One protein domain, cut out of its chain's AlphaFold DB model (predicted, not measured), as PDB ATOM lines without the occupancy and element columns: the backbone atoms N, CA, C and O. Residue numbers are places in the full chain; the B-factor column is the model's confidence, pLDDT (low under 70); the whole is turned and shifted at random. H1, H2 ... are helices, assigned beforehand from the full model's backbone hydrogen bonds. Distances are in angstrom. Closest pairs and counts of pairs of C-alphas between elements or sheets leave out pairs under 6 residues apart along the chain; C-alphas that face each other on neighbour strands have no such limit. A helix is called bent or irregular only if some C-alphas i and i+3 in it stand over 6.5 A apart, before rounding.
ATOM      1  N   GLU A 127      33.566   5.089 -42.019       92.38
ATOM      2  CA  GLU A 127      34.211   4.187 -42.977       92.38
ATOM      3  C   GLU A 127      35.466   4.814 -43.594       92.38
ATOM      4  O   GLU A 127      35.581   6.034 -43.724       92.38
ATOM      5  N   CYS A 128      36.408   3.977 -44.033       89.44
ATOM      6  CA  CYS A 128      37.547   4.447 -44.814       89.44
ATOM      7  C   CYS A 128      37.093   5.013 -46.185       89.44
ATOM      8  O   CYS A 128      36.362   4.340 -46.926       89.44
ATOM      9  N   PRO A 129      37.551   6.217 -46.585       84.19
ATOM     10  CA  PRO A 129      37.148   6.853 -47.845       84.19
ATOM     11  C   PRO A 129      37.804   6.239 -49.095       84.19
ATOM     12  O   PRO A 129      37.416   6.557 -50.222       84.19
ATOM     13  N   TYR A 130      38.786   5.355 -48.926       81.75
ATOM     14  CA  TYR A 130      39.555   4.757 -50.016       81.75
ATOM     15  C   TYR A 130      39.032   3.356 -50.372       81.75
ATOM     16  O   TYR A 130      38.728   2.551 -49.499       81.75
ATOM     17  N   SER A 131      38.924   3.036 -51.663       76.94
ATOM     18  CA  SER A 131      38.505   1.708 -52.150       76.94
ATOM     19  C   SER A 131      39.715   0.922 -52.680       76.94
ATOM     20  O   SER A 131      40.517   1.520 -53.402       76.94
ATOM     21  N   PRO A 132      39.863  -0.390 -52.399       84.19
ATOM     22  CA  PRO A 132      38.886  -1.315 -51.806       84.19
ATOM     23  C   PRO A 132      39.068  -1.534 -50.287       84.19
ATOM     24  O   PRO A 132      39.158  -2.670 -49.828       84.19
ATOM     25  N   CYS A 133      39.147  -0.475 -49.476       85.88
ATOM     26  CA  CYS A 133      39.240  -0.643 -48.026       85.88
ATOM     27  C   CYS A 133      37.861  -0.903 -47.395       85.88
ATOM     28  O   CYS A 133      36.922  -0.137 -47.612       85.88
ATOM     29  N   LEU A 134      37.758  -1.965 -46.587       90.56
ATOM     30  CA  LEU A 134      36.548  -2.355 -45.844       90.56
ATOM     31  C   LEU A 134      36.573  -1.909 -44.371       90.56
ATOM     32  O   LEU A 134      35.757  -2.358 -43.572       90.56
ATOM     33  N   TYR A 135      37.528  -1.060 -43.984       92.81
ATOM     34  CA  TYR A 135      37.682  -0.630 -42.597       92.81
ATOM     35  C   TYR A 135      36.526   0.278 -42.150       92.81
ATOM     36  O   TYR A 135      36.219   1.274 -42.815       92.81
ATOM     37  N   ARG A 136      35.910  -0.069 -41.011       93.44
ATOM     38  CA  ARG A 136      34.776   0.628 -40.386       93.44
ATOM     39  C   ARG A 136      34.969   0.690 -38.872       93.44
ATOM     40  O   ARG A 136      35.434  -0.278 -38.276       93.44
ATOM     41  N   THR A 137      34.601   1.800 -38.241       94.06
ATOM     42  CA  THR A 137      34.716   1.995 -36.784       94.06
ATOM     43  C   THR A 137      33.692   3.016 -36.289       94.06
ATOM     44  O   THR A 137      33.210   3.850 -37.048       94.06
ATOM     45  N   LYS A 138      33.354   2.967 -34.997       92.56
ATOM     46  CA  LYS A 138      32.477   3.952 -34.335       92.56
ATOM     47  C   LYS A 138      33.228   5.229 -33.933       92.56
ATOM     48  O   LYS A 138      32.609   6.221 -33.565       92.56
ATOM     49  N   VAL A 139      34.564   5.219 -33.994       91.56
ATOM     50  CA  VAL A 139      35.422   6.312 -33.521       91.56
ATOM     51  C   VAL A 139      36.122   6.993 -34.697       91.56
ATOM     52  O   VAL A 139      36.941   6.388 -35.385       91.56
ATOM     53  N   ARG A 140      35.867   8.293 -34.897       88.25
ATOM     54  CA  ARG A 140      36.469   9.084 -35.991       88.25
ATOM     55  C   ARG A 140      38.003   9.048 -35.990       88.25
ATOM     56  O   ARG A 140      38.614   8.945 -37.051       88.25
ATOM     57  N   ALA A 141      38.625   9.114 -34.811       89.31
ATOM     58  CA  ALA A 141      40.084   9.112 -34.670       89.31
ATOM     59  C   ALA A 141      40.734   7.832 -35.221       89.31
ATOM     60  O   ALA A 141      41.838   7.888 -35.762       89.31
ATOM     61  N   ASP A 142      40.039   6.699 -35.140       93.06
ATOM     62  CA  ASP A 142      40.555   5.417 -35.607       93.06
ATOM     63  C   ASP A 142      40.559   5.332 -37.138       93.06
ATOM     64  O   ASP A 142      41.522   4.829 -37.713       93.06
ATOM     65  N   VAL A 143      39.561   5.915 -37.822       91.50
ATOM     66  CA  VAL A 143      39.596   6.050 -39.294       91.50
ATOM     67  C   VAL A 143      40.760   6.923 -39.735       91.50
ATOM     68  O   VAL A 143      41.456   6.573 -40.684       91.50
ATOM     69  N   VAL A 144      41.012   8.038 -39.046       85.88
ATOM     70  CA  VAL A 144      42.130   8.932 -39.387       85.88
ATOM     71  C   VAL A 144      43.469   8.219 -39.199       85.88
ATOM     72  O   VAL A 144      44.301   8.236 -40.104       85.88
ATOM     73  N   LYS A 145      43.663   7.530 -38.065       90.62
ATOM     74  CA  LYS A 145      44.862   6.715 -37.820       90.62
ATOM     75  C   LYS A 145      45.033   5.630 -38.880       90.62
ATOM     76  O   LYS A 145      46.132   5.464 -39.397       90.62
ATOM     77  N   HIS A 146      43.953   4.929 -39.222       92.50
ATOM     78  CA  HIS A 146      43.951   3.916 -40.270       92.50
ATOM     79  C   HIS A 146      44.384   4.499 -41.621       92.50
ATOM     80  O   HIS A 146      45.255   3.931 -42.279       92.50
ATOM     81  N   CYS A 147      43.809   5.636 -42.022       87.00
ATOM     82  CA  CYS A 147      44.138   6.294 -43.282       87.00
ATOM     83  C   CYS A 147      45.599   6.745 -43.319       87.00
ATOM     84  O   CYS A 147      46.285   6.447 -44.288       87.00
ATOM     85  N   ASN A 148      46.094   7.385 -42.260       85.56
ATOM     86  CA  ASN A 148      47.490   7.814 -42.194       85.56
ATOM     87  C   ASN A 148      48.435   6.602 -42.263       85.56
ATOM     88  O   ASN A 148      49.332   6.556 -43.095       85.56
ATOM     89  N   ALA A 149      48.179   5.553 -41.477       86.19
ATOM     90  CA  ALA A 149      49.019   4.354 -41.477       86.19
ATOM     91  C   ALA A 149      49.074   3.642 -42.841       86.19
ATOM     92  O   ALA A 149      50.093   3.054 -43.187       86.19
ATOM     93  N   ARG A 150      47.977   3.663 -43.609       82.81
ATOM     94  CA  ARG A 150      47.885   2.991 -44.915       82.81
ATOM     95  C   ARG A 150      48.334   3.852 -46.094       82.81
ATOM     96  O   ARG A 150      48.746   3.285 -47.100       82.81
ATOM     97  N   TYR A 151      48.188   5.171 -46.000       80.75
ATOM     98  CA  TYR A 151      48.196   6.065 -47.160       80.75
ATOM     99  C   TYR A 151      49.065   7.318 -46.987       80.75
ATOM    100  O   TYR A 151      48.989   8.207 -47.832       80.75
ATOM    101  N   ASN A 152      49.881   7.396 -45.928       77.25
ATOM    102  CA  ASN A 152      50.776   8.532 -45.672       77.25
ATOM    103  C   ASN A 152      51.681   8.873 -46.868       77.25
ATOM    104  O   ASN A 152      51.857  10.050 -47.162       77.25
ATOM    105  N   ASP A 153      52.212   7.868 -47.569       71.69
ATOM    106  CA  ASP A 153      53.193   8.096 -48.642       71.69
ATOM    107  C   ASP A 153      52.541   8.345 -50.011       71.69
ATOM    108  O   ASP A 153      53.091   9.045 -50.859       71.69
ATOM    109  N   ALA A 154      51.352   7.779 -50.240       66.06
ATOM    110  CA  ALA A 154      50.601   7.935 -51.481       66.06
ATOM    111  C   ALA A 154      49.113   7.614 -51.255       66.06
ATOM    112  O   ALA A 154      48.736   6.437 -51.195       66.06
ATOM    113  N   PRO A 155      48.227   8.622 -51.155       61.84
ATOM    114  CA  PRO A 155      46.802   8.362 -51.057       61.84
ATOM    115  C   PRO A 155      46.281   7.778 -52.375       61.84
ATOM    116  O   PRO A 155      46.405   8.426 -53.418       61.84
ATOM    117  N   PRO A 156      45.665   6.577 -52.376       64.25
ATOM    118  CA  PRO A 156      44.979   6.084 -53.559       64.25
ATOM    119  C   PRO A 156      43.848   7.050 -53.910       64.25
ATOM    120  O   PRO A 156      43.347   7.776 -53.050       64.25
ATOM    121  N   ALA A 157      43.422   7.062 -55.176       59.22
ATOM    122  CA  ALA A 157      42.306   7.896 -55.606       59.22
ATOM    123  C   ALA A 157      41.110   7.683 -54.659       59.22
ATOM    124  O   ALA A 157      40.559   6.580 -54.566       59.22
ATOM    125  N   CYS A 158      40.760   8.736 -53.909       62.44
ATOM    126  CA  CYS A 158      39.567   8.784 -53.068       62.44
ATOM    127  C   CYS A 158      38.368   8.283 -53.888       62.44
ATOM    128  O   CYS A 158      38.331   8.519 -55.098       62.44
ATOM    129  N   LYS A 159      37.379   7.622 -53.266       59.31
ATOM    130  CA  LYS A 159      36.145   7.211 -53.970       59.31
ATOM    131  C   LYS A 159      35.576   8.368 -54.810       59.31
ATOM    132  O   LYS A 159      35.241   8.155 -55.968       59.31
ATOM    133  N   VAL A 160      35.596   9.594 -54.282       59.19
ATOM    134  CA  VAL A 160      35.181  10.821 -54.988       59.19
ATOM    135  C   VAL A 160      36.060  11.119 -56.203       59.19
ATOM    136  O   VAL A 160      35.540  11.408 -57.271       59.19
ATOM    137  N   ARG A 161      37.384  10.980 -56.079       57.50
ATOM    138  CA  ARG A 161      38.326  11.213 -57.181       57.50
ATOM    139  C   ARG A 161      38.175  10.166 -58.285       57.50
ATOM    140  O   ARG A 161      38.210  10.532 -59.448       57.50
ATOM    141  N   ARG A 162      37.903   8.896 -57.939       54.84
ATOM    142  CA  ARG A 162      37.513   7.879 -58.933       54.84
ATOM    143  C   ARG A 162      36.201   8.233 -59.615       54.84
ATOM    144  O   ARG A 162      36.128   8.079 -60.822       54.84
ATOM    145  N   PHE A 163      35.189   8.694 -58.880       55.84
ATOM    146  CA  PHE A 163      33.932   9.141 -59.484       55.84
ATOM    147  C   PHE A 163      34.156  10.339 -60.418       55.84
ATOM    148  O   PHE A 163      33.700  10.308 -61.555       55.84
ATOM    149  N   GLU A 164      34.910  11.356 -59.999       58.47
ATOM    150  CA  GLU A 164      35.250  12.506 -60.845       58.47
ATOM    151  C   GLU A 164      36.082  12.125 -62.069       58.47
ATOM    152  O   GLU A 164      35.804  12.617 -63.158       58.47
ATOM    153  N   GLU A 165      37.080  11.253 -61.928       56.56
ATOM    154  CA  GLU A 165      37.843  10.717 -63.060       56.56
ATOM    155  C   GLU A 165      36.948   9.889 -63.986       56.56
ATOM    156  O   GLU A 165      37.083   9.983 -65.201       56.56
ATOM    157  N   PHE A 166      35.977   9.149 -63.448       56.31
ATOM    158  CA  PHE A 166      34.990   8.416 -64.240       56.31
ATOM    159  C   PHE A 166      34.107   9.358 -65.075       56.31
ATOM    160  O   PHE A 166      33.842   9.077 -66.246       56.31
ATOM    161  N   TYR A 167      33.701  10.504 -64.513       56.62
ATOM    162  CA  TYR A 167      32.959  11.545 -65.234       56.62
ATOM    163  C   TYR A 167      33.836  12.317 -66.232       56.62
ATOM    164  O   TYR A 167      33.402  12.571 -67.356       56.62
ATOM    165  N   LYS A 168      35.075  12.661 -65.862       56.16
ATOM    166  CA  LYS A 168      36.023  13.384 -66.728       56.16
ATOM    167  C   LYS A 168      36.488  12.538 -67.914       56.16
ATOM    168  O   LYS A 168      36.626  13.070 -69.011       56.16
ATOM    169  N   ASN A 169      36.652  11.229 -67.727       57.50
ATOM    170  CA  ASN A 169      37.139  10.311 -68.760       57.50
ATOM    171  C   ASN A 169      36.019   9.732 -69.650       57.50
ATOM    172  O   ASN A 169      36.267   8.840 -70.457       57.50
ATOM    173  N   GLY A 170      34.787  10.250 -69.550       48.75
ATOM    174  CA  GLY A 170      33.767  10.093 -70.594       48.75
ATOM    175  C   GLY A 170      33.050   8.739 -70.674       48.75
ATOM    176  O   GLY A 170      32.343   8.505 -71.653       48.75
TER     177      GLY A 170
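This is residues 127 to 170 of the 189 residues of an uncharacterized protein of Tetranychus urticae (UniProt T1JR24). Two short helices, H1 and H2, sit well separated along a stretched chain: a looped stretch, residues 127 to 139, folds back on its way into H1, and a link then leads to H2, which makes one end of the long axis. It is a loose, open arrangement without a core shared by the two helices. The printed part has 44 residues with two named helices, H1 then H2, and no named strand; its class is all helix. The radius of gyration of the C-alphas is 11.9 A, and the elongated outline spans 37 by 23 by 14 A.

Start at C-alpha 127, at (34.211, 4.187, -42.977), and read through residues 127 to 139, 13 residues with no named element. Find C-alpha 140 at (36.469, 9.084, -35.991); from there H1, residues 140 to 151, runs 16.5 A to C-alpha 151. Farther on, H2, residues 159 to 168, runs 14.2 A from C-alpha 159 to C-alpha 168 at (36.023, 13.384, -66.728).

Compare the C-alphas of H1 with those of H2 and you will find the two helices apart, with no C-alpha of the one within 8 A of the other. Between them look for a short link of 7 residues. In both H1 and H2, every O i to N i+4 pair is within hydrogen-bond range. Neither helix is bent.

The two C-alphas farthest apart are those of Val 139 and Gly 170, at 37.3 A. The C-alphas of Glu 127 and Gly 170, the first and last printed, are 28.2 A apart. The printed part has no cut. Look at the B-factor column: the mean pLDDT of the printed part is 76.0, and residues 154 to 170 are under 70. The mean is 88 in H1 and 57 in H2.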